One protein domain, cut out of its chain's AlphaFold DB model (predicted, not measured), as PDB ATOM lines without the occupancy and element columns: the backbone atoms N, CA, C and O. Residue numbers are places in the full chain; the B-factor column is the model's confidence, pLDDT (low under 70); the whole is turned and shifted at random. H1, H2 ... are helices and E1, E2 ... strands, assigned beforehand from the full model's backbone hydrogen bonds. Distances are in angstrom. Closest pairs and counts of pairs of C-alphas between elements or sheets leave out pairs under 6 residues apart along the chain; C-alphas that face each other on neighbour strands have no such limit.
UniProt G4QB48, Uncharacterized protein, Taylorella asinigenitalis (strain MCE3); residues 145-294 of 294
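This is residues 145 to 294 of the 294 residues of an uncharacterized protein of Taylorella asinigenitalis (strain MCE3) (UniProt G4QB48). One long, strongly twisted sheet of eight strands forms a wall, with H1 over its E5 end and H3 over the E7 to E10 part of the same face. A small two-strand pair, E1 and E6, sits by the ends of E3 and E7, and H2 lies off the sheet. The sheet runs E5 E4 E3 E2 E7 E8 E9 E10, all antiparallel, from two meanders, E2 to E5 and E7 to E10, each strand the antiparallel neighbour of the one before; with H1 and H3 on one face it makes two layers. The printed part has 150 residues with three named helices and ten named strands, in the order H1 E1 E2 E3 E4 E5 H2 E6 H3 E7 E8 E9 E10, class mixed. It is compact, with a radius of gyration of the C-alphas of 16.2 A and spans of 50 by 33 by 26 A.

H1, residues 145 to 156, is on the sheet at a height of 9.5 A, over edge strand E5, residues 200 to 206; their closest C-alphas, Leu 154 and Trp 201, are 6.4 A apart. E1, residues 164 to 166, is antiparallel to E6, residues 221 to 223, with N 165 and O 222 at 2.8 A. E2, residues 170 to 174, and E3, residues 177 to 183, form a hairpin, with N 172 and O 179 at 2.9 A. E3 and E4, residues 191 to 197, form another, with N 192 and O 182 at 3.0 A; so do E4 and E5, with N 202 and O 195 at 2.8 A. H2, residues 211 to 217, is not on the sheet and is apart from H1. H3, residues 231 to 243, is on the same face as H1; its closest C-alphas to E9, residues 278 to 283, are Ser 235 and Val 282, 5.8 A. E7, residues 250 to 259, bends by 78 degrees at residue 253 and is antiparallel to E2, with N 173 and O 255 at 2.9 A. E8, residues 265 to 272, forms hairpins with E7, N 258 and O 266 at 2.9 A, and with E9, N 269 and O 280 at 2.9 A. E9 and edge strand E10, residues 288 to 293, form the last hairpin, N 281 and O 290 at 2.9 A. These N and O pairs are within hydrogen-bond range, as is every O i to N i+4 pair in H1, H2 and H3.

H1 begins at C-alpha 145, (173.089, 176.964, 97.911), and spans 16.6 A. E3 spans 19.8 A, E4 19.7 A, E5 18.5 A, H3 17.9 A, E7 24.7 A and E8 22.6 A. E10 ends at C-alpha 293, (172.908, 144.474, 98.369).

The C-alphas farthest apart, Val 186 and Glu 247, are 50.1 A apart. The printed part has no cut and no long link. Mean pLDDT of the printed part is 92.2; residue 263 is under 70.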
ATOM      1  N   ALA A 145     173.656 175.620  97.928       96.12
ATOM      2  CA  ALA A 145     173.089 176.964  97.911       96.12
ATOM      3  C   ALA A 145     171.765 176.992  97.136       96.12
ATOM      4  O   ALA A 145     170.782 177.550  97.623       96.12
ATOM      5  N   ASP A 146     171.716 176.331  95.979       95.31
ATOM      6  CA  ASP A 146     170.501 176.240  95.164       95.31
ATOM      7  C   ASP A 146     169.402 175.463  95.893       95.31
ATOM      8  O   ASP A 146     168.255 175.901  95.938       95.31
ATOM      9  N   LEU A 147     169.757 174.365  96.562       96.50
ATOM     10  CA  LEU A 147     168.816 173.570  97.355       96.50
ATOM     11  C   LEU A 147     168.242 174.354  98.546       96.50
ATOM     12  O   LEU A 147     167.043 174.264  98.824       96.50
ATOM     13  N   LYS A 148     169.061 175.180  99.212       97.31
ATOM     14  CA  LYS A 148     168.594 176.116 100.253       97.31
ATOM     15  C   LYS A 148     167.646 177.168  99.683       97.31
ATOM     16  O   LYS A 148     166.635 177.478 100.313       97.31
ATOM     17  N   ASN A 149     167.933 177.694  98.492       97.19
ATOM     18  CA  ASN A 149     167.055 178.653  97.819       97.19
ATOM     19  C   ASN A 149     165.706 178.017  97.467       97.19
ATOM     20  O   ASN A 149     164.666 178.586  97.784       97.19
ATOM     21  N   ILE A 150     165.714 176.799  96.926       97.06
ATOM     22  CA  ILE A 150     164.500 176.034  96.624       97.06
ATOM     23  C   ILE A 150     163.652 175.822  97.877       97.06
ATOM     24  O   ILE A 150     162.441 176.037  97.847       97.06
ATOM     25  N   GLN A 151     164.263 175.430  98.995       97.44
ATOM     26  CA  GLN A 151     163.545 175.287 100.259       97.44
ATOM     27  C   GLN A 151     162.984 176.630 100.754       97.44
ATOM     28  O   GLN A 151     161.846 176.697 101.222       97.44
ATOM     29  N   SER A 152     163.757 177.714 100.628       96.81
ATOM     30  CA  SER A 152     163.306 179.067 100.968       96.81
ATOM     31  C   SER A 152     162.094 179.488 100.135       96.81
ATOM     32  O   SER A 152     161.138 180.040 100.678       96.81
ATOM     33  N   ASP A 153     162.089 179.186  98.838       97.19
ATOM     34  CA  ASP A 153     160.970 179.489  97.948       97.19
ATOM     35  C   ASP A 153     159.700 178.724  98.331       97.19
ATOM     36  O   ASP A 153     158.613 179.301  98.304       97.19
ATOM     37  N   LEU A 154     159.826 177.472  98.785       97.62
ATOM     38  CA  LEU A 154     158.695 176.719  99.332       97.62
ATOM     39  C   LEU A 154     158.131 177.385 100.592       97.62
ATOM     40  O   LEU A 154     156.920 177.534 100.723       97.62
ATOM     41  N   LEU A 155     158.998 177.823 101.511       96.81
ATOM     42  CA  LEU A 155     158.584 178.498 102.747       96.81
ATOM     43  C   LEU A 155     157.840 179.815 102.472       96.81
ATOM     44  O   LEU A 155     156.886 180.140 103.181       96.81
ATOM     45  N   LYS A 156     158.220 180.553 101.420       96.12
ATOM     46  CA  LYS A 156     157.539 181.798 101.015       96.12
ATOM     47  C   LYS A 156     156.074 181.581 100.622       96.12
ATOM     48  O   LYS A 156     155.294 182.521 100.729       96.12
ATOM     49  N   MET A 157     155.675 180.367 100.231       96.12
ATOM     50  CA  MET A 157     154.281 180.055  99.878       96.12
ATOM     51  C   MET A 157     153.306 180.085 101.067       96.12
ATOM     52  O   MET A 157     152.101 179.961 100.862       96.12
ATOM     53  N   PHE A 158     153.801 180.206 102.302       95.44
ATOM     54  CA  PHE A 158     152.998 180.074 103.521       95.44
ATOM     55  C   PHE A 158     152.869 181.379 104.323       95.44
ATOM     56  O   PHE A 158     152.555 181.338 105.512       95.44
ATOM     57  N   ASP A 159     153.102 182.539 103.702       92.06
ATOM     58  CA  ASP A 159     152.909 183.869 104.309       92.06
ATOM     59  C   ASP A 159     153.594 184.030 105.683       92.06
ATOM     60  O   ASP A 159     153.028 184.575 106.634       92.06
ATOM     61  N   GLY A 160     154.811 183.494 105.821       90.81
ATOM     62  CA  GLY A 160     155.591 183.535 107.064       90.81
ATOM     63  C   GLY A 160     155.190 182.500 108.123       90.81
ATOM     64  O   GLY A 160     155.760 182.493 109.212       90.81
ATOM     65  N   LYS A 161     154.238 181.609 107.826       94.62
ATOM     66  CA  LYS A 161     153.903 180.459 108.675       94.62
ATOM     67  C   LYS A 161     154.758 179.259 108.284       94.62
ATOM     68  O   LYS A 161     155.006 179.027 107.107       94.62
ATOM     69  N   THR A 162     155.159 178.455 109.263       94.38
ATOM     70  CA  THR A 162     156.005 177.283 109.007       94.38
ATOM     71  C   THR A 162     155.155 176.030 108.805       94.38
ATOM     72  O   THR A 162     154.575 175.557 109.785       94.38
ATOM     73  N   PRO A 163     155.068 175.471 107.582       95.44
ATOM     74  CA  PRO A 163     154.435 174.174 107.365       95.44
ATOM     75  C   PRO A 163     155.268 173.052 107.995       95.44
ATOM     76  O   PRO A 163     156.442 173.240 108.332       95.44
ATOM     77  N   PHE A 164     154.678 171.865 108.118       94.19
ATOM     78  CA  PHE A 164     155.346 170.719 108.738       94.19
ATOM     79  C   PHE A 164     155.442 169.538 107.781       94.19
ATOM     80  O   PHE A 164     154.462 169.190 107.121       94.19
ATOM     81  N   VAL A 165     156.595 168.880 107.763       92.50
ATOM     82  CA  VAL A 165     156.748 167.543 107.184       92.50
ATOM     83  C   VAL A 165     156.228 166.520 108.190       92.50
ATOM     84  O   VAL A 165     156.299 166.729 109.408       92.50
ATOM     85  N   LEU A 166     155.661 165.429 107.684       86.31
ATOM     86  CA  LEU A 166     155.189 164.333 108.518       86.31
ATOM     87  C   LEU A 166     156.367 163.430 108.903       86.31
ATOM     88  O   LEU A 166     157.125 162.996 108.041       86.31
ATOM     89  N   ASP A 167     156.513 163.142 110.195       80.69
ATOM     90  CA  ASP A 167     157.521 162.193 110.684       80.69
ATOM     91  C   ASP A 167     157.310 160.823 110.028       80.69
ATOM     92  O   ASP A 167     156.172 160.342 109.931       80.69
ATOM     93  N   ASN A 168     158.414 160.204 109.601       75.94
ATOM     94  CA  ASN A 168     158.452 158.929 108.882       75.94
ATOM     95  C   ASN A 168     157.852 158.973 107.456       75.94
ATOM     96  O   ASN A 168     157.684 157.912 106.853       75.94
ATOM     97  N   ASP A 169     157.548 160.158 106.915       85.56
ATOM     98  CA  ASP A 169     157.218 160.354 105.497       85.56
ATOM     99  C   ASP A 169     158.481 160.670 104.679       85.56
ATOM    100  O   ASP A 169     159.513 161.087 105.218       85.56
ATOM    101  N   TYR A 170     158.402 160.438 103.372       93.19
ATOM    102  CA  TYR A 170     159.515 160.657 102.456       93.19
ATOM    103  C   TYR A 170     159.343 161.954 101.675       93.19
ATOM    104  O   TYR A 170     158.279 162.244 101.125       93.19
ATOM    105  N   ILE A 171     160.446 162.681 101.535       96.62
ATOM    106  CA  ILE A 171     160.600 163.697 100.497       96.62
ATOM    107  C   ILE A 171     161.344 163.034  99.345       96.62
ATOM    108  O   ILE A 171     162.428 162.483  99.534       96.62
ATOM    109  N   TYR A 172     160.759 163.083  98.153       97.50
ATOM    110  CA  TYR A 172     161.319 162.462  96.960       97.50
ATOM    111  C   TYR A 172     161.999 163.504  96.085       97.50
ATOM    112  O   TYR A 172     161.387 164.505  95.705       97.50
ATOM    113  N   PHE A 173     163.234 163.215  95.704       97.25
ATOM    114  CA  PHE A 173     163.997 163.982  94.735       97.25
ATOM    115  C   PHE A 173     164.159 163.119  93.491       97.25
ATOM    116  O   PHE A 173     164.759 162.050  93.525       97.25
ATOM    117  N   TYR A 174     163.578 163.569  92.392       94.19
ATOM    118  CA  TYR A 174     163.721 162.962  91.080       94.19
ATOM    119  C   TYR A 174     164.622 163.840  90.225       94.19
ATOM    120  O   TYR A 174     164.790 165.030  90.491       94.19
ATOM    121  N   PHE A 175     165.098 163.272  89.123       88.44
ATOM    122  CA  PHE A 175     165.874 163.995  88.126       88.44
ATOM    123  C   PHE A 175     165.249 165.321  87.652       88.44
ATOM    124  O   PHE A 175     165.958 166.276  87.377       88.44
ATOM    125  N   ASN A 176     163.923 165.408  87.545       89.19
ATOM    126  CA  ASN A 176     163.246 166.595  87.015       89.19
ATOM    127  C   ASN A 176     162.315 167.289  88.016       89.19
ATOM    128  O   ASN A 176     161.683 168.287  87.670       89.19
ATOM    129  N   ARG A 177     162.163 166.753  89.232       94.69
ATOM    130  CA  ARG A 177     161.215 167.303  90.204       94.69
ATOM    131  C   ARG A 177     161.549 166.948  91.642       94.69
ATOM    132  O   ARG A 177     162.103 165.890  91.913       94.69
ATOM    133  N   ILE A 178     161.083 167.772  92.569       97.69
ATOM    134  CA  ILE A 178     161.008 167.434  93.999       97.69
ATOM    135  C   ILE A 178     159.538 167.235  94.345       97.69
ATOM    136  O   ILE A 178     158.692 167.969  93.842       97.69
ATOM    137  N   HIS A 179     159.215 166.253  95.181       96.12
ATOM    138  CA  HIS A 179     157.856 165.981  95.633       96.12
ATOM    139  C   HIS A 179     157.819 165.708  97.138       96.12
ATOM    140  O   HIS A 179     158.568 164.874  97.642       96.12
ATOM    141  N   LEU A 180     156.900 166.376  97.839       96.50
ATOM    142  CA  LEU A 180     156.634 166.157  99.258       96.50
ATOM    143  C   LEU A 180     155.186 166.463  99.634       96.50
ATOM    144  O   LEU A 180     154.462 167.136  98.895       96.50
ATOM    145  N   SER A 181     154.794 165.987 100.812       94.31
ATOM    146  CA  SER A 181     153.536 166.335 101.466       94.31
ATOM    147  C   SER A 181     153.815 167.224 102.675       94.31
ATOM    148  O   SER A 181     154.740 166.959 103.442       94.31
ATOM    149  N   LEU A 182     153.012 168.270 102.855       95.25
ATOM    150  CA  LEU A 182     153.136 169.200 103.974       95.25
ATOM    151  C   LEU A 182     151.812 169.323 104.714       95.25
ATOM    152  O   LEU A 182     150.762 169.491 104.098       95.25
ATOM    153  N   ASN A 183     151.873 169.274 106.041       94.00
ATOM    154  CA  ASN A 183     150.761 169.659 106.896       94.00
ATOM    155  C   ASN A 183     150.622 171.180 106.926       94.00
ATOM    156  O   ASN A 183     151.599 171.894 107.175       94.00
ATOM    157  N   ASP A 184     149.398 171.648 106.693       91.62
ATOM    158  CA  ASP A 184     149.073 173.066 106.665       91.62
ATOM    159  C   ASP A 184     149.297 173.696 108.058       91.62
ATOM    160  O   ASP A 184     148.862 173.151 109.084       91.62
ATOM    161  N   PRO A 185     150.000 174.840 108.136       91.06
ATOM    162  CA  PRO A 185     150.320 175.465 109.416       91.06
ATOM    163  C   PRO A 185     149.111 176.095 110.124       91.06
ATOM    164  O   PRO A 185     149.167 176.344 111.329       91.06
ATOM    165  N   VAL A 186     148.025 176.374 109.397       90.25
ATOM    166  CA  VAL A 186     146.767 176.932 109.905       90.25
ATOM    167  C   VAL A 186     145.783 175.811 110.221       90.25
ATOM    168  O   VAL A 186     145.255 175.754 111.334       90.25
ATOM    169  N   ASN A 187     145.549 174.909 109.265       90.69
ATOM    170  CA  ASN A 187     144.653 173.776 109.433       90.69
ATOM    171  C   ASN A 187     145.430 172.477 109.659       90.69
ATOM    172  O   ASN A 187     145.854 171.796 108.730       90.69
ATOM    173  N   LYS A 188     145.542 172.094 110.929       86.31
ATOM    174  CA  LYS A 188     146.334 170.939 111.364       86.31
ATOM    175  C   LYS A 188     145.833 169.597 110.828       86.31
ATOM    176  O   LYS A 188     146.606 168.645 110.866       86.31
ATOM    177  N   ASP A 189     144.608 169.519 110.316       89.12
ATOM    178  CA  ASP A 189     144.047 168.290 109.745       89.12
ATOM    179  C   ASP A 189     144.292 168.185 108.234       89.12
ATOM    180  O   ASP A 189     143.982 167.161 107.622       89.12
ATOM    181  N   TYR A 190     144.827 169.240 107.609       92.31
ATOM    182  CA  TYR A 190     145.032 169.300 106.168       92.31
ATOM    183  C   TYR A 190     146.478 168.990 105.821       92.31
ATOM    184  O   TYR A 190     147.422 169.507 106.421       92.31
ATOM    185  N   VAL A 191     146.645 168.115 104.839       94.00
ATOM    186  CA  VAL A 191     147.932 167.819 104.225       94.00
ATOM    187  C   VAL A 191     147.765 168.000 102.733       94.00
ATOM    188  O   VAL A 191     146.848 167.439 102.139       94.00
ATOM    189  N   ASP A 192     148.663 168.766 102.137       95.62
ATOM    190  CA  ASP A 192     148.667 169.055 100.711       95.62
ATOM    191  C   ASP A 192     149.976 168.577 100.087       95.62
ATOM    192  O   ASP A 192     151.023 168.530 100.744       95.62
ATOM    193  N   ARG A 193     149.926 168.207  98.804       95.88
ATOM    194  CA  ARG A 193     151.128 167.854  98.043       95.88
ATOM    195  C   ARG A 193     151.740 169.087  97.415       95.88
ATOM    196  O   ARG A 193     151.036 169.935  96.879       95.88
ATOM    197  N   TYR A 194     153.060 169.107  97.370       97.56
ATOM    198  CA  TYR A 194     153.836 170.131  96.691       97.56
ATOM    199  C   TYR A 194     154.814 169.468  95.732       97.56
ATOM    200  O   TYR A 194     155.306 168.361  95.982       97.56
ATOM    201  N   SER A 195     155.060 170.131  94.607       97.88
ATOM    202  CA  SER A 195     156.099 169.722  93.672       97.88
ATOM    203  C   SER A 195     156.888 170.908  93.162       97.88
ATOM    204  O   SER A 195     156.304 171.933  92.819       97.88
ATOM    205  N   TYR A 196     158.201 170.737  93.083       97.75
ATOM    206  CA  TYR A 196     159.096 171.654  92.399       97.75
ATOM    207  C   TYR A 196     159.374 171.096  91.013       97.75
ATOM    208  O   TYR A 196     159.827 169.957  90.903       97.75
ATOM    209  N   THR A 197     159.067 171.837  89.959       93.94
ATOM    210  CA  THR A 197     159.313 171.430  88.567       93.94
ATOM    211  C   THR A 197     159.596 172.685  87.753       93.94
ATOM    212  O   THR A 197     158.980 173.719  88.002       93.94
ATOM    213  N   ASP A 198     160.560 172.613  86.836       88.88
ATOM    214  CA  ASP A 198     160.948 173.727  85.956       88.88
ATOM    215  C   ASP A 198     161.199 175.055  86.695       88.88
ATOM    216  O   ASP A 198     160.853 176.137  86.223       88.88
ATOM    217  N   GLY A 199     161.800 174.979  87.885       91.19
ATOM    218  CA  GLY A 199     162.163 176.161  88.664       91.19
ATOM    219  C   GLY A 199     161.091 176.675  89.630       91.19
ATOM    220  O   GLY A 199     161.348 177.647  90.337       91.19
ATOM    221  N   VAL A 200     159.900 176.065  89.678       95.50
ATOM    222  CA  VAL A 200     158.740 176.625  90.391       95.50
ATOM    223  C   VAL A 200     158.080 175.596  91.309       95.50
ATOM    224  O   VAL A 200     157.861 174.444  90.933       95.50
ATOM    225  N   TRP A 201     157.706 176.031  92.517       98.06
ATOM    226  CA  TRP A 201     156.847 175.261  93.414       98.06
ATOM    227  C   TRP A 201     155.375 175.399  93.044       98.06
ATOM    228  O   TRP A 201     154.855 176.500  92.888       98.06
ATOM    229  N   THR A 202     154.682 174.268  92.981       97.62
ATOM    230  CA  THR A 202     153.238 174.202  92.751       97.62
ATOM    231  C   THR A 202     152.568 173.444  93.888       97.62
ATOM    232  O   THR A 202     153.026 172.365  94.281       97.62
ATOM    233  N   LYS A 203     151.472 174.006  94.412       96.56
ATOM    234  CA  LYS A 203     150.548 173.292  95.299       96.56
ATOM    235  C   LYS A 203     149.666 172.383  94.443       96.56
ATOM    236  O   LYS A 203     148.992 172.855  93.534       96.56
ATOM    237  N   ASN A 204     149.687 171.093  94.742       94.06
ATOM    238  CA  ASN A 204     148.920 170.061  94.056       94.06
ATOM    239  C   ASN A 204     147.668 169.683  94.865       94.06
ATOM    240  O   ASN A 204     147.308 170.339  95.842       94.06
ATOM    241  N   GLU A 205     147.017 168.594  94.452       88.06
ATOM    242  CA  GLU A 205     145.822 168.054  95.099       88.06
ATOM    243  C   GLU A 205     146.026 167.750  96.599       88.06
ATOM    244  O   GLU A 205     147.088 167.239  96.991       88.06
ATOM    245  N   PRO A 206     144.992 167.977  97.433       93.94
ATOM    246  CA  PRO A 206     144.998 167.594  98.840       93.94
ATOM    247  C   PRO A 206     145.213 166.091  99.055       93.94
ATOM    248  O   PRO A 206     144.723 165.241  98.302       93.94
ATOM    249  N   VAL A 207     145.889 165.738 100.147       90.56
ATOM    250  CA  VAL A 207     146.102 164.350 100.567       90.56
ATOM    251  C   VAL A 207     144.963 163.899 101.471       90.56
ATOM    252  O   VAL A 207     144.767 164.406 102.573       90.56
ATOM    253  N   LYS A 208     144.232 162.871 101.034       89.38
ATOM    254  CA  LYS A 208     143.247 162.197 101.886       89.38
ATOM    255  C   LYS A 208     143.963 161.320 102.901       89.38
ATOM    256  O   LYS A 208     144.573 160.314 102.542       89.38
ATOM    257  N   LEU A 209     143.845 161.680 104.170       85.81
ATOM    258  CA  LEU A 209     144.405 160.908 105.267       85.81
ATOM    259  C   LEU A 209     143.374 159.940 105.841       85.81
ATOM    260  O   LEU A 209     142.201 160.264 106.019       85.81
ATOM    261  N   SER A 210     143.830 158.737 106.178       85.31
ATOM    262  CA  SER A 210     143.053 157.826 107.020       85.31
ATOM    263  C   SER A 210     142.882 158.408 108.429       85.31
ATOM    264  O   SER A 210     143.752 159.153 108.886       85.31
ATOM    265  N   LYS A 211     141.868 157.951 109.172       86.31
ATOM    266  CA  LYS A 211     141.667 158.299 110.592       86.31
ATOM    267  C   LYS A 211     142.936 158.127 111.444       86.31
ATOM    268  O   LYS A 211     143.294 159.030 112.187       86.31
ATOM    269  N   TYR A 212     143.645 157.008 111.279       83.31
ATOM    270  CA  TYR A 212     144.895 156.736 111.998       83.31
ATOM    271  C   TYR A 212     145.969 157.807 111.744       83.31
ATOM    272  O   TYR A 212     146.585 158.315 112.678       83.31
ATOM    273  N   HIS A 213     146.162 158.190 110.480       82.56
ATOM    274  CA  HIS A 213     147.108 159.245 110.116       82.56
ATOM    275  C   HIS A 213     146.729 160.590 110.746       82.56
ATOM    276  O   HIS A 213     147.597 161.196 111.371       82.56
ATOM    277  N   LEU A 214     145.455 161.002 110.681       84.69
ATOM    278  CA  LEU A 214     144.960 162.235 111.317       84.69
ATOM    279  C   LEU A 214     145.251 162.267 112.826       84.69
ATOM    280  O   LEU A 214     145.805 163.240 113.330       84.69
ATOM    281  N   GLU A 215     144.963 161.175 113.539       84.06
ATOM    282  CA  GLU A 215     145.238 161.059 114.980       84.06
ATOM    283  C   GLU A 215     146.741 161.136 115.308       84.06
ATOM    284  O   GLU A 215     147.133 161.585 116.391       84.06
ATOM    285  N   SER A 216     147.597 160.716 114.373       80.56
ATOM    286  CA  SER A 216     149.053 160.744 114.531       80.56
ATOM    287  C   SER A 216     149.704 162.073 114.124       80.56
ATOM    288  O   SER A 216     150.779 162.375 114.644       80.56
ATOM    289  N   LEU A 217     149.057 162.893 113.277       81.19
ATOM    290  CA  LEU A 217     149.607 164.156 112.755       81.19
ATOM    291  C   LEU A 217     150.115 165.065 113.872       81.19
ATOM    292  O   LEU A 217     151.245 165.536 113.836       81.19
ATOM    293  N   ALA A 218     149.320 165.277 114.923       73.69
ATOM    294  CA  ALA A 218     149.699 166.177 116.011       73.69
ATOM    295  C   ALA A 218     151.016 165.774 116.709       73.69
ATOM    296  O   ALA A 218     151.695 166.635 117.265       73.69
ATOM    297  N   LYS A 219     151.380 164.485 116.667       79.44
ATOM    298  CA  LYS A 219     152.569 163.916 117.322       79.44
ATOM    299  C   LYS A 219     153.774 163.778 116.384       79.44
ATOM    300  O   LYS A 219     154.871 163.518 116.870       79.44
ATOM    301  N   ARG A 220     153.560 163.921 115.074       79.94
ATOM    302  CA  ARG A 220     154.467 163.513 113.991       79.94
ATOM    303  C   ARG A 220     154.705 164.650 113.003       79.94
ATOM    304  O   ARG A 220     154.520 164.482 111.805       79.94
ATOM    305  N   ARG A 221     155.038 165.834 113.513       87.19
ATOM    306  CA  ARG A 221     155.256 167.032 112.697       87.19
ATOM    307  C   ARG A 221     156.613 167.627 112.982       87.19
ATOM    308  O   ARG A 221     156.931 167.897 114.137       87.19
ATOM    309  N   ILE A 222     157.359 167.843 111.913       90.94
ATOM    310  CA  ILE A 222     158.702 168.407 111.927       90.94
ATOM    311  C   ILE A 222     158.624 169.709 111.132       90.94
ATOM    312  O   ILE A 222     158.152 169.674 109.991       90.94
ATOM    313  N   PRO A 223     158.984 170.866 111.711       93.44
ATOM    314  CA  PRO A 223     158.965 172.128 110.981       93.44
ATOM    315  C   PRO A 223     159.783 172.014 109.694       93.44
ATOM    316  O   PRO A 223     160.921 171.552 109.726       93.44
ATOM    317  N   LEU A 224     159.242 172.463 108.556       95.06
ATOM    318  CA  LEU A 224     159.973 172.410 107.283       95.06
ATOM    319  C   LEU A 224     161.303 173.181 107.344       95.06
ATOM    320  O   LEU A 224     162.224 172.863 106.605       95.06
ATOM    321  N   THR A 225     161.415 174.169 108.235       94.31
ATOM    322  CA  THR A 225     162.648 174.926 108.499       94.31
ATOM    323  C   THR A 225     163.766 174.104 109.140       94.31
ATOM    324  O   THR A 225     164.904 174.556 109.132       94.31
ATOM    325  N   GLU A 226     163.460 172.950 109.734       92.38
ATOM    326  CA  GLU A 226     164.466 172.061 110.331       92.38
ATOM    327  C   GLU A 226     165.027 171.062 109.311       92.38
ATOM    328  O   GLU A 226     166.184 170.669 109.419       92.38
ATOM    329  N   VAL A 227     164.244 170.719 108.285       93.88
ATOM    330  CA  VAL A 227     164.651 169.817 107.200       93.88
ATOM    331  C   VAL A 227     165.830 170.417 106.431       93.88
ATOM    332  O   VAL A 227     165.863 171.615 106.174       93.88
ATOM    333  N   ASP A 228     166.794 169.596 106.025       95.00
ATOM    334  CA  ASP A 228     168.016 170.055 105.362       95.00
ATOM    335  C   ASP A 228     168.045 169.590 103.905       95.00
ATOM    336  O   ASP A 228     168.585 168.532 103.579       95.00
ATOM    337  N   PHE A 229     167.477 170.401 103.006       96.81
ATOM    338  CA  PHE A 229     167.490 170.098 101.571       96.81
ATOM    339  C   PHE A 229     168.919 170.058 101.012       96.81
ATOM    340  O   PHE A 229     169.194 169.276 100.105       96.81
ATOM    341  N   ALA A 230     169.847 170.846 101.565       96.50
ATOM    342  CA  ALA A 230     171.244 170.842 101.136       96.50
ATOM    343  C   ALA A 230     171.962 169.518 101.449       96.50
ATOM    344  O   ALA A 230     172.943 169.190 100.780       96.50
ATOM    345  N   GLY A 231     171.438 168.722 102.388       96.19
ATOM    346  CA  GLY A 231     171.892 167.353 102.637       96.19
ATOM    347  C   GLY A 231     171.854 166.453 101.396       96.19
ATOM    348  O   GLY A 231     172.637 165.506 101.315       96.19
ATOM    349  N   LEU A 232     171.034 166.774 100.387       96.31
ATOM    350  CA  LEU A 232     171.020 166.057  99.112       96.31
ATOM    351  C   LEU A 232     172.385 166.101  98.419       96.31
ATOM    352  O   LEU A 232     172.879 165.062  98.000       96.31
ATOM    353  N   SER A 233     173.012 167.279  98.325       94.81
ATOM    354  CA  SER A 233     174.300 167.423  97.631       94.81
ATOM    355  C   SER A 233     175.386 166.602  98.325       94.81
ATOM    356  O   SER A 233     176.116 165.868  97.667       94.81
ATOM    357  N   ARG A 234     175.462 166.669  99.660       95.69
ATOM    358  CA  ARG A 234     176.460 165.910 100.434       95.69
ATOM    359  C   ARG A 234     176.221 164.407 100.369       95.69
ATOM    360  O   ARG A 234     177.168 163.638 100.215       95.69
ATOM    361  N   SER A 235     174.962 163.982 100.476       96.38
ATOM    362  CA  SER A 235     174.620 162.563 100.382       96.38
ATOM    363  C   SER A 235     174.866 162.007  98.980       96.38
ATOM    364  O   SER A 235     175.398 160.904  98.877       96.38
ATOM    365  N   ARG A 236     174.594 162.782  97.918       95.00
ATOM    366  CA  ARG A 236     174.973 162.444  96.539       95.00
ATOM    367  C   ARG A 236     176.477 162.245  96.432       95.00
ATOM    368  O   ARG A 236     176.905 161.211  95.936       95.00
ATOM    369  N   ASP A 237     177.278 163.200  96.898       93.31
ATOM    370  CA  ASP A 237     178.736 163.122  96.774       93.31
ATOM    371  C   ASP A 237     179.286 161.870  97.489       93.31
ATOM    372  O   ASP A 237     180.130 161.154  96.947       93.31
ATOM    373  N   SER A 238     178.733 161.539  98.662       95.38
ATOM    374  CA  SER A 238     179.017 160.290  99.384       95.38
ATOM    375  C   SER A 238     178.594 159.046  98.591       95.38
ATOM    376  O   SER A 238     179.370 158.097  98.449       95.38
ATOM    377  N   ALA A 239     177.387 159.050  98.019       94.62
ATOM    378  CA  ALA A 239     176.864 157.946  97.221       94.62
ATOM    379  C   ALA A 239     177.669 157.728  95.931       94.62
ATOM    380  O   ALA A 239     177.927 156.588  95.564       94.62
ATOM    381  N   LEU A 240     178.145 158.795  95.283       93.31
ATOM    382  CA  LEU A 240     179.021 158.721  94.111       93.31
ATOM    383  C   LEU A 240     180.378 158.100  94.439       93.31
ATOM    384  O   LEU A 240     180.924 157.348  93.631       93.31
ATOM    385  N   VAL A 241     180.940 158.392  95.616       92.94
ATOM    386  CA  VAL A 241     182.152 157.707  96.089       92.94
ATOM    387  C   VAL A 241     181.871 156.218  96.263       92.94
ATOM    388  O   VAL A 241     182.645 155.401  95.769       92.94
ATOM    389  N   LYS A 242     180.745 155.866  96.895       93.50
ATOM    390  CA  LYS A 242     180.364 154.469  97.117       93.50
ATOM    391  C   LYS A 242     180.077 153.718  95.813       93.50
ATOM    392  O   LYS A 242     180.501 152.577  95.666       93.50
ATOM    393  N   ALA A 243     179.442 154.363  94.835       93.94
ATOM    394  CA  ALA A 243     179.126 153.771  93.537       93.94
ATOM    395  C   ALA A 243     180.380 153.322  92.773       93.94
ATOM    396  O   ALA A 243     180.356 152.286  92.120       93.94
ATOM    397  N   LYS A 244     181.510 154.029  92.919       92.75
ATOM    398  CA  LYS A 244     182.793 153.646  92.296       92.75
ATOM    399  C   LYS A 244     183.359 152.321  92.817       92.75
ATOM    400  O   LYS A 244     184.248 151.760  92.181       92.75
ATOM    401  N   GLU A 245     182.884 151.836  93.962       93.50
ATOM    402  CA  GLU A 245     183.266 150.533  94.518       93.50
ATOM    403  C   GLU A 245     182.467 149.371  93.893       93.50
ATOM    404  O   GLU A 245     182.836 148.210  94.071       93.50
ATOM    405  N   VAL A 246     181.393 149.664  93.147       93.38
ATOM    406  CA  VAL A 246     180.520 148.683  92.487       93.38
ATOM    407  C   VAL A 246     180.886 148.564  91.002       93.38
ATOM    408  O   VAL A 246     181.063 149.564  90.308       93.38
ATOM    409  N   GLU A 247     180.982 147.335  90.484       91.75
ATOM    410  CA  GLU A 247     181.189 147.077  89.048       91.75
ATOM    411  C   GLU A 247     180.012 147.648  88.238       91.75
ATOM    412  O   GLU A 247     178.864 147.266  88.462       91.75
ATOM    413  N   GLY A 248     180.292 148.594  87.334       90.50
ATOM    414  CA  GLY A 248     179.259 149.320  86.578       90.50
ATOM    415  C   GLY A 248     178.442 150.317  87.413       90.50
ATOM    416  O   GLY A 248     177.413 150.803  86.951       90.50
ATOM    417  N   GLY A 249     178.892 150.617  88.637       90.81
ATOM    418  CA  GLY A 249     178.147 151.378  89.632       90.81
ATOM    419  C   GLY A 249     177.732 152.777  89.182       90.81
ATOM    420  O   GLY A 249     178.576 153.616  88.858       90.81
ATOM    421  N   LYS A 250     176.430 153.060  89.240       91.31
ATOM    422  CA  LYS A 250     175.846 154.386  88.985       91.31
ATOM    423  C   LYS A 250     174.662 154.649  89.915       91.31
ATOM    424  O   LYS A 250     173.999 153.718  90.364       91.31
ATOM    425  N   LEU A 251     174.383 155.918  90.201       92.25
ATOM    426  CA  LEU A 251     173.209 156.288  90.995       92.25
ATOM    427  C   LEU A 251     171.935 156.193  90.154       92.25
ATOM    428  O   LEU A 251     171.940 156.541  88.971       92.25
ATOM    429  N   SER A 252     170.835 155.774  90.777       90.25
ATOM    430  CA  SER A 252     169.517 155.838  90.146       90.25
ATOM    431  C   SER A 252     169.065 157.293  89.920       90.25
ATOM    432  O   SER A 252     169.525 158.230  90.578       90.25
ATOM    433  N   ALA A 253     168.103 157.497  89.015       88.81
ATOM    434  CA  ALA A 253     167.563 158.819  88.665       88.81
ATOM    435  C   ALA A 253     166.629 159.436  89.736       88.81
ATOM    436  O   ALA A 253     165.862 160.366  89.449       88.81
ATOM    437  N   SER A 254     166.655 158.907  90.960       94.31
ATOM    438  CA  SER A 254     165.913 159.434  92.101       94.31
ATOM    439  C   SER A 254     166.561 159.059  93.429       94.31
ATOM    440  O   SER A 254     167.242 158.051  93.551       94.31
ATOM    441  N   THR A 255     166.272 159.838  94.459       96.88
ATOM    442  CA  THR A 255     166.548 159.488  95.851       96.88
ATOM    443  C   THR A 255     165.387 159.959  96.715       96.88
ATOM    444  O   THR A 255     164.502 160.707  96.277       96.88
ATOM    445  N   ARG A 256     165.368 159.515  97.964       97.38
ATOM    446  CA  ARG A 256     164.420 159.987  98.960       97.38
ATOM    447  C   ARG A 256     165.131 160.238 100.273       97.38
ATOM    448  O   ARG A 256     166.047 159.506 100.637       97.38
ATOM    449  N   VAL A 257     164.671 161.248 100.995       96.62
ATOM    450  CA  VAL A 257     165.076 161.481 102.380       96.62
ATOM    451  C   VAL A 257     163.908 161.191 103.290       96.62
ATOM    452  O   VAL A 257     162.768 161.588 103.030       96.62
ATOM    453  N   LYS A 258     164.214 160.482 104.364       94.19
ATOM    454  CA  LYS A 258     163.304 160.243 105.462       94.19
ATOM    455  C   LYS A 258     163.661 161.164 106.610       94.19
ATOM    456  O   LYS A 258     164.810 161.182 107.050       94.19
ATOM    457  N   VAL A 259     162.673 161.915 107.083       91.06
ATOM    458  CA  VAL A 259     162.854 162.878 108.170       91.06
ATOM    459  C   VAL A 259     162.273 162.285 109.449       91.06
ATOM    460  O   VAL A 259     161.098 161.909 109.496       91.06
ATOM    461  N   TYR A 260     163.109 162.195 110.473       87.75
ATOM    462  CA  TYR A 260     162.742 161.730 111.800       87.75
ATOM    463  C   TYR A 260     162.669 162.900 112.775       87.75
ATOM    464  O   TYR A 260     163.275 163.959 112.583       87.75
ATOM    465  N   LYS A 261     161.940 162.687 113.871       76.50
ATOM    466  CA  LYS A 261     161.983 163.584 115.026       76.50
ATOM    467  C   LYS A 261     163.437 163.782 115.498       76.50
ATOM    468  O   LYS A 261     164.259 162.887 115.343       76.50
ATOM    469  N   ASP A 262     163.736 164.957 116.051       78.19
ATOM    470  CA  ASP A 262     165.086 165.404 116.456       78.19
ATOM    471  C   ASP A 262     166.019 165.776 115.288       78.19
ATOM    472  O   ASP A 262     167.234 165.863 115.442       78.19
ATOM    473  N   ASN A 263     165.427 166.051 114.122       69.06
ATOM    474  CA  ASN A 263     166.102 166.483 112.899       69.06
ATOM    475  C   ASN A 263     167.107 165.471 112.317       69.06
ATOM    476  O   ASN A 263     167.976 165.812 111.511       69.06
ATOM    477  N   PHE A 264     166.972 164.203 112.702       86.31
ATOM    478  CA  PHE A 264     167.716 163.129 112.070       86.31
ATOM    479  C   PHE A 264     167.127 162.856 110.681       86.31
ATOM    480  O   PHE A 264     165.916 162.692 110.517       86.31
ATOM    481  N   GLN A 265     167.982 162.842 109.665       92.81
ATOM    482  CA  GLN A 265     167.589 162.711 108.265       92.81
ATOM    483  C   GLN A 265     168.466 161.667 107.592       92.81
ATOM    484  O   GLN A 265     169.692 161.791 107.602       92.81
ATOM    485  N   VAL A 266     167.814 160.677 106.985       95.31
ATOM    486  CA  VAL A 266     168.474 159.578 106.274       95.31
ATOM    487  C   VAL A 266     168.100 159.649 104.805       95.31
ATOM    488  O   VAL A 266     166.926 159.539 104.445       95.31
ATOM    489  N   TRP A 267     169.109 159.847 103.970       96.75
ATOM    490  CA  TRP A 267     169.036 159.780 102.520       96.75
ATOM    491  C   TRP A 267     169.209 158.338 102.076       96.75
ATOM    492  O   TRP A 267     170.160 157.676 102.482       96.75
ATOM    493  N   GLU A 268     168.300 157.856 101.240       97.19
ATOM    494  CA  GLU A 268     168.328 156.505 100.692       97.19
ATOM    495  C   GLU A 268     168.637 156.585  99.198       97.19
ATOM    496  O   GLU A 268     167.842 157.098  98.401       97.19
ATOM    497  N   TRP A 269     169.822 156.111  98.831       96.56
ATOM    498  CA  TRP A 269     170.312 156.069  97.464       96.56
ATOM    499  C   TRP A 269     170.306 154.644  96.938       96.56
ATOM    500  O   TRP A 269     170.782 153.722  97.601       96.56
ATOM    501  N   ASP A 270     169.834 154.503  95.706       96.12
ATOM    502  CA  ASP A 270     169.928 153.257  94.961       96.12
ATOM    503  C   ASP A 270     171.140 153.342  94.039       96.12
ATOM    504  O   ASP A 270     171.265 154.286  93.250       96.12
ATOM    505  N   ILE A 271     172.036 152.367  94.169       95.56
ATOM    506  CA  ILE A 271     173.229 152.222  93.339       95.56
ATOM    507  C   ILE A 271     173.016 151.001  92.449       95.56
ATOM    508  O   ILE A 271     172.990 149.869  92.932       95.56
ATOM    509  N   GLU A 272     172.852 151.246  91.155       94.62
ATOM    510  CA  GLU A 272     172.712 150.214  90.129       94.62
ATOM    511  C   GLU A 272     174.098 149.692  89.750       94.62
ATOM    512  O   GLU A 272     175.012 150.489  89.524       94.62
ATOM    513  N   GLY A 273     174.254 148.373  89.659       93.69
ATOM    514  CA  GLY A 273     175.510 147.730  89.270       93.69
ATOM    515  C   GLY A 273     175.298 146.575  88.296       93.69
ATOM    516  O   GLY A 273     174.233 145.963  88.249       93.69
ATOM    517  N   ASP A 274     176.339 146.208  87.547       93.12
ATOM    518  CA  ASP A 274     176.249 145.195  86.481       93.12
ATOM    519  C   ASP A 274     175.865 143.800  87.003       93.12
ATOM    520  O   ASP A 274     175.335 142.958  86.273       93.12
ATOM    521  N   ARG A 275     176.164 143.527  88.279       93.94
ATOM    522  CA  ARG A 275     175.957 142.220  88.928       93.94
ATOM    523  C   ARG A 275     174.986 142.255  90.101       93.94
ATOM    524  O   ARG A 275     174.763 141.211  90.723       93.94
ATOM    525  N   GLY A 276     174.432 143.415  90.425       94.81
ATOM    526  CA  GLY A 276     173.509 143.592  91.535       94.81
ATOM    527  C   GLY A 276     173.329 145.057  91.894       94.81
ATOM    528  O   GLY A 276     174.235 145.861  91.693       94.81
ATOM    529  N   ASP A 277     172.170 145.348  92.470       96.62
ATOM    530  CA  ASP A 277     171.816 146.676  92.946       96.62
ATOM    531  C   ASP A 277     172.023 146.762  94.456       96.62
ATOM    532  O   ASP A 277     171.966 145.760  95.179       96.62
ATOM    533  N   TYR A 278     172.266 147.974  94.938       97.38
ATOM    534  CA  TYR A 278     172.596 148.235  96.329       97.38
ATOM    535  C   TYR A 278     171.771 149.395  96.869       97.38
ATOM    536  O   TYR A 278     171.470 150.357  96.164       97.38
ATOM    537  N   GLU A 279     171.433 149.306  98.149       97.25
ATOM    538  CA  GLU A 279     170.909 150.410  98.937       97.25
ATOM    539  C   GLU A 279     172.052 151.032  99.736       97.25
ATOM    540  O   GLU A 279     172.768 150.340 100.465       97.25
ATOM    541  N   TYR A 280     172.202 152.349  99.624       97.25
ATOM    542  CA  TYR A 280     173.137 153.129 100.416       97.25
ATOM    543  C   TYR A 280     172.381 154.173 101.237       97.25
ATOM    544  O   TYR A 280     171.723 155.056 100.683       97.25
ATOM    545  N   LYS A 281     172.462 154.068 102.566       96.88
ATOM    546  CA  LYS A 281     171.855 155.029 103.495       96.88
ATOM    547  C   LYS A 281     172.901 155.989 104.007       96.88
ATOM    548  O   LYS A 281     173.975 155.560 104.429       96.88
ATOM    549  N   VAL A 282     172.579 157.275 103.972       95.50
ATOM    550  CA  VAL A 282     173.508 158.357 104.289       95.50
ATOM    551  C   VAL A 282     172.830 159.360 105.205       95.50
ATOM    552  O   VAL A 282     171.714 159.802 104.938       95.50
ATOM    553  N   ASN A 283     173.515 159.768 106.263       93.62
ATOM    554  CA  ASN A 283     173.065 160.860 107.112       93.62
ATOM    555  C   ASN A 283     173.112 162.193 106.352       93.62
ATOM    556  O   ASN A 283     173.819 162.348 105.354       93.62
ATOM    557  N   HIS A 284     172.389 163.203 106.837       88.31
ATOM    558  CA  HIS A 284     172.384 164.525 106.200       88.31
ATOM    559  C   HIS A 284     173.762 165.207 106.144       88.31
ATOM    560  O   HIS A 284     173.971 166.075 105.299       88.31
ATOM    561  N   ASP A 285     174.715 164.837 107.000       89.88
ATOM    562  CA  ASP A 285     176.096 165.336 106.954       89.88
ATOM    563  C   ASP A 285     176.959 164.659 105.869       89.88
ATOM    564  O   ASP A 285     178.087 165.085 105.630       89.88
ATOM    565  N   GLY A 286     176.420 163.655 105.169       87.12
ATOM    566  CA  GLY A 286     177.108 162.887 104.131       87.12
ATOM    567  C   GLY A 286     177.795 161.614 104.641       87.12
ATOM    568  O   GLY A 286     178.372 160.874 103.839       87.12
ATOM    569  N   THR A 287     177.732 161.317 105.941       89.56
ATOM    570  CA  THR A 287     178.302 160.081 106.494       89.56
ATOM    571  C   THR A 287     177.439 158.868 106.143       89.56
ATOM    572  O   THR A 287     176.222 158.880 106.316       89.56
ATOM    573  N   GLY A 288     178.068 157.817 105.611       84.50
ATOM    574  CA  GLY A 288     177.391 156.563 105.280       84.50
ATOM    575  C   GLY A 288     177.000 155.778 106.529       84.50
ATOM    576  O   GLY A 288     177.789 155.668 107.466       84.50
ATOM    577  N   GLU A 289     175.800 155.208 106.517       86.00
ATOM    578  CA  GLU A 289     175.243 154.407 107.610       86.00
ATOM    579  C   GLU A 289     175.129 152.928 107.221       86.00
ATOM    580  O   GLU A 289     175.564 152.050 107.963       86.00
ATOM    581  N   VAL A 290     174.570 152.649 106.041       92.12
ATOM    582  CA  VAL A 290     174.274 151.288 105.569       92.12
ATOM    583  C   VAL A 290     174.664 151.163 104.107       92.12
ATOM    584  O   VAL A 290     174.379 152.070 103.330       92.12
ATOM    585  N   PHE A 291     175.275 150.040 103.734       95.25
ATOM    586  CA  PHE A 291     175.540 149.684 102.344       95.25
ATOM    587  C   PHE A 291     175.272 148.196 102.133       95.25
ATOM    588  O   PHE A 291     176.127 147.361 102.426       95.25
ATOM    589  N   ASP A 292     174.084 147.887 101.624       95.12
ATOM    590  CA  ASP A 292     173.593 146.520 101.505       95.12
ATOM    591  C   ASP A 292     173.166 146.215 100.074       95.12
ATOM    592  O   ASP A 292     172.596 147.050  99.371       95.12
ATOM    593  N   ARG A 293     173.423 144.983  99.640       94.31
ATOM    594  CA  ARG A 293     172.908 144.474  98.369       94.31
ATOM    595  C   ARG A 293     171.401 144.230  98.485       94.31
ATOM    596  O   ARG A 293     170.960 143.655  99.480       94.31
ATOM    597  N   ARG A 294     170.645 144.627  97.462       87.94
ATOM    598  CA  ARG A 294     169.215 144.320  97.328       87.94
ATOM    599  C   ARG A 294     168.955 142.948  96.710       87.94
ATOM    600  O   ARG A 294     169.803 142.457  95.926       87.94
TER     601      ARG A 294